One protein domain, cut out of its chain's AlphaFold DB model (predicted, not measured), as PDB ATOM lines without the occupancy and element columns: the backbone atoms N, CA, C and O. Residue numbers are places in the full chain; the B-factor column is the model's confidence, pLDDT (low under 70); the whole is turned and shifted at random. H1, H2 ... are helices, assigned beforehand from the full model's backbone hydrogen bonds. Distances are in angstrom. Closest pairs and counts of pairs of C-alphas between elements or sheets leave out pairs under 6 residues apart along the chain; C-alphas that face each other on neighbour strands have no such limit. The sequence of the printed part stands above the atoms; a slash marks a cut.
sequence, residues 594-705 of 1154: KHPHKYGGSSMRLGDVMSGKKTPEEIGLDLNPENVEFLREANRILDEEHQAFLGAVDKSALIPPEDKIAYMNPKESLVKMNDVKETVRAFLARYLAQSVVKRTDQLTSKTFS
ATOM      1  N   LYS A 594      -8.795 -19.097 -10.240       42.00
ATOM      2  CA  LYS A 594      -8.468 -18.280  -9.057       42.00
ATOM      3  C   LYS A 594      -9.568 -18.250  -7.981       42.00
ATOM      4  O   LYS A 594      -9.435 -17.493  -7.024       42.00
ATOM      5  N   HIS A 595     -10.642 -19.034  -8.109       49.28
ATOM      6  CA  HIS A 595     -11.760 -19.023  -7.152       49.28
ATOM      7  C   HIS A 595     -11.355 -19.605  -5.774       49.28
ATOM      8  O   HIS A 595     -10.563 -20.535  -5.742       49.28
ATOM      9  N   PRO A 596     -11.901 -19.176  -4.618       36.69
ATOM     10  CA  PRO A 596     -11.567 -19.748  -3.295       36.69
ATOM     11  C   PRO A 596     -11.877 -21.247  -3.133       36.69
ATOM     12  O   PRO A 596     -11.280 -21.938  -2.313       36.69
ATOM     13  N   HIS A 597     -12.782 -21.781  -3.955       44.78
ATOM     14  CA  HIS A 597     -13.011 -23.228  -4.069       44.78
ATOM     15  C   HIS A 597     -11.973 -23.945  -4.955       44.78
ATOM     16  O   HIS A 597     -12.108 -25.148  -5.182       44.78
ATOM     17  N   LYS A 598     -10.913 -23.245  -5.389       53.81
ATOM     18  CA  LYS A 598      -9.751 -23.796  -6.090       53.81
ATOM     19  C   LYS A 598      -9.152 -24.971  -5.317       53.81
ATOM     20  O   LYS A 598      -9.212 -25.092  -4.089       53.81
ATOM     21  N   TYR A 599      -8.623 -25.871  -6.123       55.94
ATOM     22  CA  TYR A 599      -7.878 -27.072  -5.796       55.94
ATOM     23  C   TYR A 599      -6.646 -26.807  -4.927       55.94
ATOM     24  O   TYR A 599      -5.955 -25.807  -5.106       55.94
ATOM     25  N   GLY A 600      -6.326 -27.772  -4.063       48.66
ATOM     26  CA  GLY A 600      -4.952 -28.014  -3.620       48.66
ATOM     27  C   GLY A 600      -4.249 -28.964  -4.598       48.66
ATOM     28  O   GLY A 600      -4.903 -29.803  -5.228       48.66
ATOM     29  N   GLY A 601      -2.921 -28.858  -4.729       50.19
ATOM     30  CA  GLY A 601      -2.110 -29.649  -5.673       50.19
ATOM     31  C   GLY A 601      -2.182 -31.175  -5.494       50.19
ATOM     32  O   GLY A 601      -1.801 -31.913  -6.398       50.19
ATOM     33  N   SER A 602      -2.720 -31.650  -4.371       50.25
ATOM     34  CA  SER A 602      -2.990 -33.059  -4.057       50.25
ATOM     35  C   SER A 602      -4.082 -33.691  -4.935       50.25
ATOM     36  O   SER A 602      -3.972 -34.856  -5.304       50.25
ATOM     37  N   SER A 603      -5.092 -32.923  -5.355       55.44
ATOM     38  CA  SER A 603      -6.222 -33.422  -6.167       55.44
ATOM     39  C   SER A 603      -5.870 -33.716  -7.635       55.44
ATOM     40  O   SER A 603      -6.426 -34.637  -8.225       55.44
ATOM     41  N   MET A 604      -4.890 -33.011  -8.214       58.00
ATOM     42  CA  MET A 604      -4.391 -33.292  -9.574       58.00
ATOM     43  C   MET A 604      -3.569 -34.586  -9.654       58.00
ATOM     44  O   MET A 604      -3.422 -35.158 -10.730       58.00
ATOM     45  N   ARG A 605      -3.040 -35.062  -8.522       72.62
ATOM     46  CA  ARG A 605      -2.181 -36.252  -8.471       72.62
ATOM     47  C   ARG A 605      -2.971 -37.564  -8.419       72.62
ATOM     48  O   ARG A 605      -2.401 -38.612  -8.696       72.62
ATOM     49  N   LEU A 606      -4.282 -37.518  -8.159       81.81
ATOM     50  CA  LEU A 606      -5.163 -38.695  -8.202       81.81
ATOM     51  C   LEU A 606      -5.148 -39.396  -9.570       81.81
ATOM     52  O   LEU A 606      -5.210 -40.620  -9.624       81.81
ATOM     53  N   GLY A 607      -4.987 -38.650 -10.668       85.25
ATOM     54  CA  GLY A 607      -4.868 -39.233 -12.010       85.25
ATOM     55  C   GLY A 607      -3.630 -40.128 -12.190       85.25
ATOM     56  O   GLY A 607      -3.688 -41.120 -12.925       85.25
ATOM     57  N   ASP A 608      -2.526 -39.834 -11.492       86.81
ATOM     58  CA  ASP A 608      -1.315 -40.672 -11.512       86.81
ATOM     59  C   ASP A 608      -1.563 -42.012 -10.797       86.81
ATOM     60  O   ASP A 608      -1.087 -43.047 -11.261       86.81
ATOM     61  N   VAL A 609      -2.364 -42.010  -9.722       88.06
ATOM     62  CA  VAL A 609      -2.774 -43.234  -9.005       88.06
ATOM     63  C   VAL A 609      -3.770 -44.044  -9.825       88.06
ATOM     64  O   VAL A 609      -3.597 -45.249  -9.967       88.06
ATOM     65  N   MET A 610      -4.767 -43.387 -10.428       90.56
ATOM     66  CA  MET A 610      -5.738 -44.029 -11.326       90.56
ATOM     67  C   MET A 610      -5.057 -44.776 -12.477       90.56
ATOM     68  O   MET A 610      -5.461 -45.878 -12.827       90.56
ATOM     69  N   SER A 611      -4.006 -44.186 -13.055       89.12
ATOM     70  CA  SER A 611      -3.233 -44.807 -14.140       89.12
ATOM     71  C   SER A 611      -2.183 -45.817 -13.669       89.12
ATOM     72  O   SER A 611      -1.520 -46.432 -14.501       89.12
ATOM     73  N   GLY A 612      -1.988 -45.971 -12.356       87.62
ATOM     74  CA  GLY A 612      -0.953 -46.830 -11.781       87.62
ATOM     75  C   GLY A 612       0.481 -46.337 -12.009       87.62
ATOM     76  O   GLY A 612       1.419 -47.095 -11.787       87.62
ATOM     77  N   LYS A 613       0.674 -45.086 -12.451       88.56
ATOM     78  CA  LYS A 613       2.010 -44.494 -12.646       88.56
ATOM     79  C   LYS A 613       2.712 -44.200 -11.327       88.56
ATOM     80  O   LYS A 613       3.939 -44.168 -11.305       88.56
ATOM     81  N   LYS A 614       1.936 -43.918 -10.279       88.69
ATOM     82  CA  LYS A 614       2.430 -43.667  -8.925       88.69
ATOM     83  C   LYS A 614       1.538 -44.326  -7.888       88.69
ATOM     84  O   LYS A 614       0.335 -44.470  -8.112       88.69
ATOM     85  N   THR A 615       2.107 -44.679  -6.747       87.12
ATOM     86  CA  THR A 615       1.337 -45.121  -5.581       87.12
ATOM     87  C   THR A 615       0.783 -43.915  -4.804       87.12
ATOM     88  O   THR A 615       1.302 -42.801  -4.952       87.12
ATOM     89  N   PRO A 616      -0.273 -44.083  -3.984       85.25
ATOM     90  CA  PRO A 616      -0.775 -43.013  -3.116       85.25
ATOM     91  C   PRO A 616       0.323 -42.399  -2.234       85.25
ATOM     92  O   PRO A 616       0.410 -41.175  -2.110       85.25
ATOM     93  N   GLU A 617       1.220 -43.232  -1.703       83.69
ATOM     94  CA  GLU A 617       2.319 -42.819  -0.829       83.69
ATOM     95  C   GLU A 617       3.317 -41.913  -1.563       83.69
ATOM     96  O   GLU A 617       3.730 -40.885  -1.025       83.69
ATOM     97  N   GLU A 618       3.654 -42.235  -2.818       82.19
ATOM     98  CA  GLU A 618       4.592 -41.456  -3.642       82.19
ATOM     99  C   GLU A 618       4.106 -40.029  -3.927       82.19
ATOM    100  O   GLU A 618       4.910 -39.129  -4.187       82.19
ATOM    101  N   ILE A 619       2.793 -39.797  -3.883       78.62
ATOM    102  CA  ILE A 619       2.196 -38.478  -4.115       78.62
ATOM    103  C   ILE A 619       1.721 -37.778  -2.840       78.62
ATOM    104  O   ILE A 619       1.256 -36.635  -2.938       78.62
ATOM    105  N   GLY A 620       1.890 -38.418  -1.678       77.00
ATOM    106  CA  GLY A 620       1.496 -37.905  -0.366       77.00
ATOM    107  C   GLY A 620      -0.010 -37.975  -0.094       77.00
ATOM    108  O   GLY A 620      -0.531 -37.108   0.605       77.00
ATOM    109  N   LEU A 621      -0.716 -38.948  -0.679       78.12
ATOM    110  CA  LEU A 621      -2.122 -39.228  -0.386       78.12
ATOM    111  C   LEU A 621      -2.242 -40.458   0.519       78.12
ATOM    112  O   LEU A 621      -1.681 -41.507   0.218       78.12
ATOM    113  N   ASP A 622      -3.025 -40.336   1.587       79.94
ATOM    114  CA  ASP A 622      -3.413 -41.460   2.440       79.94
ATOM    115  C   ASP A 622      -4.731 -42.049   1.909       79.94
ATOM    116  O   ASP A 622      -5.820 -41.534   2.177       79.94
ATOM    117  N   LEU A 623      -4.624 -43.056   1.036       82.69
ATOM    118  CA  LEU A 623      -5.765 -43.754   0.440       82.69
ATOM    119  C   LEU A 623      -5.805 -45.188   0.954       82.69
ATOM    120  O   LEU A 623      -4.825 -45.921   0.852       82.69
ATOM    121  N   ASN A 624      -6.967 -45.617   1.444       85.06
ATOM    122  CA  ASN A 624      -7.161 -47.012   1.816       85.06
ATOM    123  C   ASN A 624      -7.164 -47.928   0.556       85.06
ATOM    124  O   ASN A 624      -7.376 -47.445  -0.563       85.06
ATOM    125  N   PRO A 625      -6.960 -49.251   0.709       87.25
ATOM    126  CA  PRO A 625      -6.934 -50.179  -0.426       87.25
ATOM    127  C   PRO A 625      -8.218 -50.202  -1.268       87.25
ATOM    128  O   PRO A 625      -8.140 -50.374  -2.483       87.25
ATOM    129  N   GLU A 626      -9.389 -49.997  -0.652       86.00
ATOM    130  CA  GLU A 626     -10.674 -49.945  -1.367       86.00
ATOM    131  C   GLU A 626     -10.734 -48.740  -2.316       86.00
ATOM    132  O   GLU A 626     -11.192 -48.868  -3.453       86.00
ATOM    133  N   ASN A 627     -10.208 -47.589  -1.891       86.50
ATOM    134  CA  ASN A 627     -10.145 -46.378  -2.701       86.50
ATOM    135  C   ASN A 627      -9.183 -46.549  -3.880       86.50
ATOM    136  O   ASN A 627      -9.476 -46.106  -4.987       86.50
ATOM    137  N   VAL A 628      -8.039 -47.209  -3.665       88.19
ATOM    138  CA  VAL A 628      -7.087 -47.509  -4.748       88.19
ATOM    139  C   VAL A 628      -7.727 -48.419  -5.793       88.19
ATOM    140  O   VAL A 628      -7.592 -48.162  -6.990       88.19
ATOM    141  N   GLU A 629      -8.454 -49.448  -5.361       89.19
ATOM    142  CA  GLU A 629      -9.128 -50.365  -6.280       89.19
ATOM    143  C   GLU A 629     -10.268 -49.677  -7.045       89.19
ATOM    144  O   GLU A 629     -10.387 -49.839  -8.257       89.19
ATOM    145  N   PHE A 630     -11.036 -48.812  -6.379       90.12
ATOM    146  CA  PHE A 630     -12.038 -47.979  -7.042       90.12
ATOM    147  C   PHE A 630     -11.426 -47.054  -8.111       90.12
ATOM    148  O   PHE A 630     -11.967 -46.937  -9.209       90.12
ATOM    149  N   LEU A 631     -10.276 -46.426  -7.837       91.25
ATOM    150  CA  LEU A 631      -9.580 -45.581  -8.816       91.25
ATOM    151  C   LEU A 631      -9.090 -46.374 -10.038       91.25
ATOM    152  O   LEU A 631      -9.122 -45.848 -11.155       91.25
ATOM    153  N   ARG A 632      -8.666 -47.632  -9.849       91.44
ATOM    154  CA  ARG A 632      -8.320 -48.541 -10.956       91.44
ATOM    155  C   ARG A 632      -9.544 -48.908 -11.785       91.44
ATOM    156  O   ARG A 632      -9.468 -48.872 -13.011       91.44
ATOM    157  N   GLU A 633     -10.667 -49.201 -11.135       93.00
ATOM    158  CA  GLU A 633     -11.930 -49.489 -11.820       93.00
ATOM    159  C   GLU A 633     -12.419 -48.278 -12.628       93.00
ATOM    160  O   GLU A 633     -12.755 -48.410 -13.804       93.00
ATOM    161  N   ALA A 634     -12.364 -47.072 -12.057       94.31
ATOM    162  CA  ALA A 634     -12.677 -45.839 -12.777       94.31
ATOM    163  C   ALA A 634     -11.761 -45.633 -14.000       94.31
ATOM    164  O   ALA A 634     -12.227 -45.201 -15.056       94.31
ATOM    165  N   ASN A 635     -10.469 -45.973 -13.896       95.75
ATOM    166  CA  ASN A 635      -9.559 -45.936 -15.041       95.75
ATOM    167  C   ASN A 635      -9.908 -46.987 -16.108       95.75
ATOM    168  O   ASN A 635      -9.813 -46.688 -17.294       95.75
ATOM    169  N   ARG A 636     -10.350 -48.186 -15.711       96.31
ATOM    170  CA  ARG A 636     -10.799 -49.232 -16.642       96.31
ATOM    171  C   ARG A 636     -12.031 -48.790 -17.435       96.31
ATOM    172  O   ARG A 636     -12.056 -48.950 -18.650       96.31
ATOM    173  N   ILE A 637     -13.015 -48.182 -16.767       96.88
ATOM    174  CA  ILE A 637     -14.203 -47.609 -17.423       96.88
ATOM    175  C   ILE A 637     -13.785 -46.503 -18.400       96.88
ATOM    176  O   ILE A 637     -14.251 -46.475 -19.536       96.88
ATOM    177  N   LEU A 638     -12.861 -45.624 -17.992       97.50
ATOM    178  CA  LEU A 638     -12.311 -44.598 -18.877       97.50
ATOM    179  C   LEU A 638     -11.626 -45.204 -20.110       97.50
ATOM    180  O   LEU A 638     -11.818 -44.691 -21.207       97.50
ATOM    181  N   ASP A 639     -10.837 -46.269 -19.953       97.50
ATOM    182  CA  ASP A 639     -10.179 -46.940 -21.078       97.50
ATOM    183  C   ASP A 639     -11.206 -47.497 -22.081       97.50
ATOM    184  O   ASP A 639     -11.036 -47.311 -23.287       97.50
ATOM    185  N   GLU A 640     -12.288 -48.119 -21.602       97.50
ATOM    186  CA  GLU A 640     -13.374 -48.643 -22.442       97.50
ATOM    187  C   GLU A 640     -14.116 -47.533 -23.202       97.50
ATOM    188  O   GLU A 640     -14.221 -47.588 -24.430       97.50
ATOM    189  N   GLU A 641     -14.580 -46.498 -22.496       98.19
ATOM    190  CA  GLU A 641     -15.291 -45.373 -23.120       98.19
ATOM    191  C   GLU A 641     -14.381 -44.584 -24.069       98.19
ATOM    192  O   GLU A 641     -14.825 -44.108 -25.114       98.19
ATOM    193  N   HIS A 642     -13.081 -44.496 -23.770       97.88
ATOM    194  CA  HIS A 642     -12.122 -43.865 -24.667       97.88
ATOM    195  C   HIS A 642     -11.963 -44.634 -25.988       97.88
ATOM    196  O   HIS A 642     -11.859 -44.011 -27.042       97.88
ATOM    197  N   GLN A 643     -11.988 -45.973 -25.977       97.75
ATOM    198  CA  GLN A 643     -11.972 -46.751 -27.224       97.75
ATOM    199  C   GLN A 643     -13.240 -46.525 -28.056       97.75
ATOM    200  O   GLN A 643     -13.154 -46.374 -29.278       97.75
ATOM    201  N   ALA A 644     -14.409 -46.448 -27.410       97.19
ATOM    202  CA  ALA A 644     -15.657 -46.106 -28.091       97.19
ATOM    203  C   ALA A 644     -15.589 -44.701 -28.717       97.19
ATOM    204  O   ALA A 644     -15.948 -44.526 -29.885       97.19
ATOM    205  N   PHE A 645     -15.045 -43.729 -27.980       98.00
ATOM    206  CA  PHE A 645     -14.782 -42.377 -28.469       98.00
ATOM    207  C   PHE A 645     -13.870 -42.368 -29.702       98.00
ATOM    208  O   PHE A 645     -14.234 -41.772 -30.713       98.00
ATOM    209  N   LEU A 646     -12.727 -43.066 -29.677       97.69
ATOM    210  CA  LEU A 646     -11.831 -43.142 -30.839       97.69
ATOM    211  C   LEU A 646     -12.519 -43.778 -32.056       97.69
ATOM    212  O   LEU A 646     -12.347 -43.305 -33.179       97.69
ATOM    213  N   GLY A 647     -13.356 -44.799 -31.840       97.00
ATOM    214  CA  GLY A 647     -14.173 -45.395 -32.897       97.00
ATOM    215  C   GLY A 647     -15.205 -44.429 -33.494       97.00
ATOM    216  O   GLY A 647     -15.501 -44.509 -34.687       97.00
ATOM    217  N   ALA A 648     -15.747 -43.506 -32.695       96.81
ATOM    218  CA  ALA A 648     -16.633 -42.445 -33.172       96.81
ATOM    219  C   ALA A 648     -15.865 -41.342 -33.925       96.81
ATOM    220  O   ALA A 648     -16.335 -40.875 -34.965       96.81
ATOM    221  N   VAL A 649     -14.665 -40.974 -33.456       96.75
ATOM    222  CA  VAL A 649     -13.773 -40.019 -34.137       96.75
ATOM    223  C   VAL A 649     -13.410 -40.508 -35.538       96.75
ATOM    224  O   VAL A 649     -13.554 -39.758 -36.505       96.75
ATOM    225  N   ASP A 650     -12.996 -41.770 -35.663       96.00
ATOM    226  CA  ASP A 650     -12.612 -42.383 -36.940       96.00
ATOM    227  C   ASP A 650     -13.750 -42.301 -37.974       96.00
ATOM    228  O   ASP A 650     -13.572 -41.815 -39.097       96.00
ATOM    229  N   LYS A 651     -14.969 -42.662 -37.547       95.38
ATOM    230  CA  LYS A 651     -16.172 -42.708 -38.395       95.38
ATOM    231  C   LYS A 651     -16.786 -41.341 -38.706       95.38
ATOM    232  O   LYS A 651     -17.560 -41.238 -39.656       95.38
ATOM    233  N   SER A 652     -16.493 -40.300 -37.926       94.75
ATOM    234  CA  SER A 652     -17.132 -38.990 -38.091       94.75
ATOM    235  C   SER A 652     -16.656 -38.277 -39.357       94.75
ATOM    236  O   SER A 652     -15.463 -38.057 -39.537       94.75
ATOM    237  N   ALA A 653     -17.569 -37.852 -40.232       93.50
ATOM    238  CA  ALA A 653     -17.222 -37.025 -41.394       93.50
ATOM    239  C   ALA A 653     -17.003 -35.540 -41.042       93.50
ATOM    240  O   ALA A 653     -16.505 -34.786 -41.871       93.50
ATOM    241  N   LEU A 654     -17.394 -35.122 -39.833       93.00
ATOM    242  CA  LEU A 654     -17.361 -33.721 -39.397       93.00
ATOM    243  C   LEU A 654     -16.010 -33.309 -38.802       93.00
ATOM    244  O   LEU A 654     -15.706 -32.123 -38.741       93.00
ATOM    245  N   ILE A 655     -15.206 -34.275 -38.351       95.56
ATOM    246  CA  ILE A 655     -13.895 -34.005 -37.756       95.56
ATOM    247  C   ILE A 655     -12.847 -33.942 -38.875       95.56
ATOM    248  O   ILE A 655     -12.720 -34.922 -39.622       95.56
ATOM    249  N   PRO A 656     -12.075 -32.843 -38.988       94.00
ATOM    250  CA  PRO A 656     -11.010 -32.724 -39.978       94.00
ATOM    251  C   PRO A 656      -9.977 -33.857 -39.873       94.00
ATOM    252  O   PRO A 656      -9.693 -34.323 -38.763       94.00
ATOM    253  N   PRO A 657      -9.376 -34.309 -40.989       93.62
ATOM    254  CA  PRO A 657      -8.369 -35.369 -40.973       93.62
ATOM    255  C   PRO A 657      -7.198 -35.101 -40.016       93.62
ATOM    256  O   PRO A 657      -6.726 -36.020 -39.349       93.62
ATOM    257  N   GLU A 658      -6.747 -33.850 -39.916       93.12
ATOM    258  CA  GLU A 658      -5.643 -33.436 -39.048       93.12
ATOM    259  C   GLU A 658      -5.998 -33.619 -37.564       93.12
ATOM    260  O   GLU A 658      -5.192 -34.141 -36.788       93.12
ATOM    261  N   ASP A 659      -7.226 -33.260 -37.186       94.25
ATOM    262  CA  ASP A 659      -7.768 -33.442 -35.839       94.25
ATOM    263  C   ASP A 659      -7.906 -34.934 -35.502       94.25
ATOM    264  O   ASP A 659      -7.485 -35.369 -34.427       94.25
ATOM    265  N   LYS A 660      -8.413 -35.749 -36.440       95.06
ATOM    266  CA  LYS A 660      -8.509 -37.207 -36.259       95.06
ATOM    267  C   LYS A 660      -7.150 -37.832 -35.973       95.06
ATOM    268  O   LYS A 660      -7.021 -38.598 -35.019       95.06
ATOM    269  N   ILE A 661      -6.132 -37.482 -36.761       92.69
ATOM    270  CA  ILE A 661      -4.763 -37.974 -36.559       92.69
ATOM    271  C   ILE A 661      -4.247 -37.540 -35.183       92.69
ATOM    272  O   ILE A 661      -3.649 -38.349 -34.477       92.69
ATOM    273  N   ALA A 662      -4.507 -36.299 -34.765       91.00
ATOM    274  CA  ALA A 662      -4.096 -35.814 -33.450       91.00
ATOM    275  C   ALA A 662      -4.763 -36.558 -32.284       91.00
ATOM    276  O   ALA A 662      -4.130 -36.727 -31.241       91.00
ATOM    277  N   TYR A 663      -6.003 -37.022 -32.447       92.56
ATOM    278  CA  TYR A 663      -6.720 -37.774 -31.415       92.56
ATOM    279  C   TYR A 663      -6.365 -39.255 -31.395       92.56
ATOM    280  O   TYR A 663      -6.134 -39.806 -30.322       92.56
ATOM    281  N   MET A 664      -6.292 -39.890 -32.563       91.69
ATOM    282  CA  MET A 664      -6.029 -41.323 -32.676       91.69
ATOM    283  C   MET A 664      -4.542 -41.636 -32.495       91.69
ATOM    284  O   MET A 664      -4.186 -42.542 -31.747       91.69
ATOM    285  N   ASN A 665      -3.672 -40.842 -33.128       89.00
ATOM    286  CA  ASN A 665      -2.228 -41.052 -33.166       89.00
ATOM    287  C   ASN A 665      -1.470 -39.751 -32.819       89.00
ATOM    288  O   ASN A 665      -0.727 -39.216 -33.652       89.00
ATOM    289  N   PRO A 666      -1.556 -39.237 -31.574       85.44
ATOM    290  CA  PRO A 666      -0.931 -37.964 -31.184       85.44
ATOM    291  C   PRO A 666       0.588 -37.920 -31.428       85.44
ATOM    292  O   PRO A 666       1.169 -36.853 -31.643       85.44
ATOM    293  N   LYS A 667       1.256 -39.083 -31.438       83.56
ATOM    294  CA  LYS A 667       2.685 -39.204 -31.769       83.56
ATOM    295  C   LYS A 667       2.979 -38.984 -33.254       83.56
ATOM    296  O   LYS A 667       4.044 -38.447 -33.561       83.56
ATOM    297  N   GLU A 668       2.071 -39.376 -34.140       84.00
ATOM    298  CA  GLU A 668       2.191 -39.220 -35.596       84.00
ATOM    299  C   GLU A 668       1.700 -37.851 -36.070       84.00
ATOM    300  O   GLU A 668       2.117 -37.382 -37.125       84.00
ATOM    301  N   SER A 669       0.886 -37.168 -35.259       85.38
ATOM    302  CA  SER A 669       0.455 -35.803 -35.539       85.38
ATOM    303  C   SER A 669       1.635 -34.852 -35.763       85.38
ATOM    304  O   SER A 669       2.632 -34.843 -35.018       85.38
ATOM    305  N   LEU A 670       1.476 -34.008 -36.785       81.56
ATOM    306  CA  LEU A 670       2.344 -32.864 -37.070       81.56
ATOM    307  C   LEU A 670       2.294 -31.829 -35.936       81.56
ATOM    308  O   LEU A 670       3.270 -31.117 -35.699       81.56
ATOM    309  N   VAL A 671       1.180 -31.781 -35.202       83.25
ATOM    310  CA  VAL A 671       0.990 -30.925 -34.032       83.25
ATOM    311  C   VAL A 671       1.062 -31.795 -32.783       83.25
ATOM    312  O   VAL A 671       0.146 -32.560 -32.486       83.25
ATOM    313  N   LYS A 672       2.178 -31.704 -32.051       80.75
ATOM    314  CA  LYS A 672       2.373 -32.486 -30.824       80.75
ATOM    315  C   LYS A 672       1.379 -32.041 -29.752       80.75
ATOM    316  O   LYS A 672       1.409 -30.891 -29.329       80.75
ATOM    317  N   MET A 673       0.545 -32.980 -29.318       81.19
ATOM    318  CA  MET A 673      -0.479 -32.806 -28.290       81.19
ATOM    319  C   MET A 673      -0.406 -33.939 -27.272       81.19
ATOM    320  O   MET A 673       0.145 -35.006 -27.559       81.19
ATOM    321  N   ASN A 674      -0.954 -33.710 -26.082       84.12
ATOM    322  CA  ASN A 674      -1.103 -34.781 -25.109       84.12
ATOM    323  C   ASN A 674      -2.198 -35.739 -25.579       84.12
ATOM    324  O   ASN A 674      -3.154 -35.344 -26.252       84.12
ATOM    325  N   ASP A 675      -2.095 -36.993 -25.169       88.31
ATOM    326  CA  ASP A 675      -3.165 -37.963 -25.368       88.31
ATOM    327  C   ASP A 675      -4.461 -37.460 -24.694       88.31
ATOM    328  O   ASP A 675      -4.448 -37.042 -23.531       88.31
ATOM    329  N   VAL A 676      -5.572 -37.461 -25.443       91.06
ATOM    330  CA  VAL A 676      -6.892 -37.018 -24.958       91.06
ATOM    331  C   VAL A 676      -7.278 -37.788 -23.696       91.06
ATOM    332  O   VAL A 676      -7.802 -37.195 -22.753       91.06
ATOM    333  N   LYS A 677      -6.981 -39.089 -23.640       93.62
ATOM    334  CA  LYS A 677      -7.294 -39.940 -22.492       93.62
ATOM    335  C   LYS A 677      -6.601 -39.471 -21.222       93.62
ATOM    336  O   LYS A 677      -7.216 -39.448 -20.161       93.62
ATOM    337  N   GLU A 678      -5.335 -39.072 -21.320       89.31
ATOM    338  CA  GLU A 678      -4.566 -38.589 -20.170       89.31
ATOM    339  C   GLU A 678      -5.186 -37.310 -19.597       89.31
ATOM    340  O   GLU A 678      -5.324 -37.165 -18.381       89.31
ATOM    341  N   THR A 679      -5.638 -36.418 -20.479       87.00
ATOM    342  CA  THR A 679      -6.327 -35.184 -20.102       87.00
ATOM    343  C   THR A 679      -7.700 -35.462 -19.482       87.00
ATOM    344  O   THR A 679      -8.021 -34.911 -18.429       87.00
ATOM    345  N   VAL A 680      -8.496 -36.363 -20.072       91.44
ATOM    346  CA  VAL A 680      -9.801 -36.762 -19.516       91.44
ATOM    347  C   VAL A 680      -9.636 -37.469 -18.173       91.44
ATOM    348  O   VAL A 680     -10.416 -37.208 -17.260       91.44
ATOM    349  N   ARG A 681      -8.582 -38.272 -17.982       92.69
ATOM    350  CA  ARG A 681      -8.271 -38.878 -16.678       92.69
ATOM    351  C   ARG A 681      -8.039 -37.822 -15.608       92.69
ATOM    352  O   ARG A 681      -8.546 -37.965 -14.500       92.69
ATOM    353  N   ALA A 682      -7.309 -36.755 -15.927       85.56
ATOM    354  CA  ALA A 682      -7.101 -35.655 -14.991       85.56
ATOM    355  C   ALA A 682      -8.424 -34.952 -14.629       85.56
ATOM    356  O   ALA A 682      -8.635 -34.589 -13.471       85.56
ATOM    357  N   PHE A 683      -9.346 -34.800 -15.586       87.56
ATOM    358  CA  PHE A 683     -10.674 -34.238 -15.323       87.56
ATOM    359  C   PHE A 683     -11.562 -35.175 -14.508       87.56
ATOM    360  O   PHE A 683     -12.262 -34.715 -13.611       87.56
ATOM    361  N   LEU A 684     -11.500 -36.480 -14.765       90.81
ATOM    362  CA  LEU A 684     -12.232 -37.485 -14.002       90.81
ATOM    363  C   LEU A 684     -11.718 -37.556 -12.559       90.81
ATOM    364  O   LEU A 684     -12.504 -37.545 -11.619       90.81
ATOM    365  N   ALA A 685     -10.399 -37.525 -12.362       86.75
ATOM    366  CA  ALA A 685      -9.787 -37.427 -11.040       86.75
ATOM    367  C   ALA A 685     -10.266 -36.176 -10.279       86.75
ATOM    368  O   ALA A 685     -10.582 -36.241  -9.089       86.75
ATOM    369  N   ARG A 686     -10.369 -35.040 -10.984       81.94
ATOM    370  CA  ARG A 686     -10.919 -33.785 -10.454       81.94
ATOM    371  C   ARG A 686     -12.390 -33.938 -10.060       81.94
ATOM    372  O   ARG A 686     -12.736 -33.553  -8.946       81.94
ATOM    373  N   TYR A 687     -13.217 -34.526 -10.922       87.19
ATOM    374  CA  TYR A 687     -14.622 -34.822 -10.639       87.19
ATOM    375  C   TYR A 687     -14.769 -35.644  -9.351       87.19
ATOM    376  O   TYR A 687     -15.424 -35.205  -8.406       87.19
ATOM    377  N   LEU A 688     -14.067 -36.777  -9.273       86.81
ATOM    378  CA  LEU A 688     -14.105 -37.679  -8.123       86.81
ATOM    379  C   LEU A 688     -13.727 -36.958  -6.824       86.81
ATOM    380  O   LEU A 688     -14.440 -37.060  -5.829       86.81
ATOM    381  N   ALA A 689     -12.647 -36.171  -6.839       79.62
ATOM    382  CA  ALA A 689     -12.202 -35.412  -5.672       79.62
ATOM    383  C   ALA A 689     -13.202 -34.324  -5.231       79.62
ATOM    384  O   ALA A 689     -13.340 -34.050  -4.035       79.62
ATOM    385  N   GLN A 690     -13.885 -33.678  -6.182       76.88
ATOM    386  CA  GLN A 690     -14.885 -32.646  -5.890       76.88
ATOM    387  C   GLN A 690     -16.158 -33.230  -5.291       76.88
ATOM    388  O   GLN A 690     -16.709 -32.651  -4.354       76.88
ATOM    389  N   SER A 691     -16.588 -34.383  -5.793       79.31
ATOM    390  CA  SER A 691     -17.815 -35.043  -5.362       79.31
ATOM    391  C   SER A 691     -17.744 -35.595  -3.928       79.31
ATOM    392  O   SER A 691     -18.780 -35.856  -3.325       79.31
ATOM    393  N   VAL A 692     -16.546 -35.680  -3.330       75.00
ATOM    394  CA  VAL A 692     -16.327 -36.058  -1.915       75.00
ATOM    395  C   VAL A 692     -15.861 -34.896  -1.024       75.00
ATOM    396  O   VAL A 692     -15.211 -35.101  -0.002       75.00
ATOM    397  N   VAL A 693     -16.150 -33.645  -1.407       67.50
ATOM    398  CA  VAL A 693     -15.803 -32.423  -0.641       67.50
ATOM    399  C   VAL A 693     -14.316 -32.386  -0.238       67.50
ATOM    400  O   VAL A 693     -13.957 -32.029   0.882       67.50
ATOM    401  N   LYS A 694     -13.422 -32.766  -1.161       62.41
ATOM    402  CA  LYS A 694     -11.960 -32.799  -0.953       62.41
ATOM    403  C   LYS A 694     -11.471 -33.804   0.113       62.41
ATOM    404  O   LYS A 694     -10.307 -33.730   0.501       62.41
ATOM    405  N   ARG A 695     -12.302 -34.757   0.551       67.75
ATOM    406  CA  ARG A 695     -11.902 -35.882   1.411       67.75
ATOM    407  C   ARG A 695     -11.576 -37.114   0.574       67.75
ATOM    408  O   ARG A 695     -12.434 -37.946   0.293       67.75
ATOM    409  N   THR A 696     -10.335 -37.201   0.102       66.88
ATOM    410  CA  THR A 696      -9.893 -38.277  -0.806       66.88
ATOM    411  C   THR A 696      -9.927 -39.667  -0.160       66.88
ATOM    412  O   THR A 696     -10.036 -40.669  -0.856       66.88
ATOM    413  N   ASP A 697      -9.898 -39.731   1.169       68.19
ATOM    414  CA  ASP A 697     -10.100 -40.928   1.989       68.19
ATOM    415  C   ASP A 697     -11.523 -41.516   1.884       68.19
ATOM    416  O   ASP A 697     -11.730 -42.675   2.235       68.19
ATOM    417  N   GLN A 698     -12.489 -40.769   1.335       71.75
ATOM    418  CA  GLN A 698     -13.893 -41.183   1.178       71.75
ATOM    419  C   GLN A 698     -14.253 -41.675  -0.240       71.75
ATOM    420  O   GLN A 698     -15.430 -41.877  -0.560       71.75
ATOM    421  N   LEU A 699     -13.257 -41.859  -1.113       77.25
ATOM    422  CA  LEU A 699     -13.431 -42.316  -2.496       77.25
ATOM    423  C   LEU A 699     -13.710 -43.825  -2.573       77.25
ATOM    424  O   LEU A 699     -12.814 -44.591  -2.896       77.25
ATOM    425  N   THR A 700     -14.943 -44.262  -2.323       72.19
ATOM    426  CA  THR A 700     -15.304 -45.692  -2.377       72.19
ATOM    427  C   THR A 700     -16.287 -46.004  -3.507       72.19
ATOM    428  O   THR A 700     -17.029 -45.134  -3.960       72.19
ATOM    429  N   SER A 701     -16.380 -47.277  -3.907       62.56
ATOM    430  CA  SER A 701     -17.413 -47.768  -4.840       62.56
ATOM    431  C   SER A 701     -18.846 -47.645  -4.301       62.56
ATOM    432  O   SER A 701     -19.807 -47.725  -5.059       62.56
ATOM    433  N   LYS A 702     -19.017 -47.420  -2.991       65.81
ATOM    434  CA  LYS A 702     -20.317 -47.068  -2.398       65.81
ATOM    435  C   LYS A 702     -20.686 -45.605  -2.648       65.81
ATOM    436  O   LYS A 702     -21.856 -45.255  -2.553       65.81
ATOM    437  N   THR A 703     -19.695 -44.768  -2.949       74.62
ATOM    438  CA  THR A 703     -19.863 -43.341  -3.230       74.62
ATOM    439  C   THR A 703     -20.291 -43.106  -4.682       74.62
ATOM    440  O   THR A 703     -21.105 -42.223  -4.936       74.62
ATOM    441  N   PHE A 704     -19.791 -43.911  -5.629       81.88
ATOM    442  CA  PHE A 704     -20.131 -43.822  -7.054       81.88
ATOM    443  C   PHE A 704     -20.370 -45.210  -7.641       81.88
ATOM    444  O   PHE A 704     -19.527 -46.095  -7.492       81.88
ATOM    445  N   SER A 705     -21.469 -45.386  -8.373       85.81
ATOM    446  CA  SER A 705     -21.668 -46.606  -9.155       85.81
ATOM    447  C   SER A 705     -20.819 -46.574 -10.430       85.81
ATOM    448  O   SER A 705     -20.655 -45.525 -11.058       85.81
TER     449      SER A 705
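This is residues 594 to 705 of the 1154 residues of an uncharacterized protein of Candidatus Uhrbacteria bacterium RIFCSPLOWO2_02_FULL_48_18 (UniProt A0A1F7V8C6). One long helix, H3, makes the long axis; H4 folds back on its last part, H5 crosses its middle, and H1, with little H2 beside it, packs on H5 and H3's first part. The 112 printed residues hold five helices, H1 to H5 in order, and no named strand: all helix, mostly crossed. It is only just loose, close to compact: radius of gyration of the C-alphas 16.1 A, spans 44 by 31 by 25 A.

H3, residues 625 to 651, and H4, 657 to 664, touch as a hairpin, closest C-alphas Val 649 and Lys 660, 6.3 A. H5, 676 to 691, touches H3 at a steep tilt of 43 degrees, closest C-alphas His 642 and Lys 677, 6.6 A. H1, 603 to 610, touches H5, closest C-alphas Gly 607 and Ala 682, 5.2 A. H1 touches H3, closest C-alphas Met 610 and Leu 631, 4.8 A. H2, 616 to 619, only just touches H1, with 3 pairs of C-alphas within 8 A, closest Val 609 and Pro 616, 6.2 A. Every O i to N i+4 pair is within hydrogen-bond range in H3, H4 and H5, but 1 of 4 in H1, with 2 of 5 O i to N i+3 pairs; H2 is too short.

H3 is 39.8 A long from C-alpha 625 at (-6.934, -50.179, -0.426); H5 is 22.5 A, ending at C-alpha 691 (-17.815, -35.043, -5.362).

The printed part has no cut; the H4 to H5 link is long. Residues 594 to 604, 693 to 697 and 701 to 702 have pLDDT under 70.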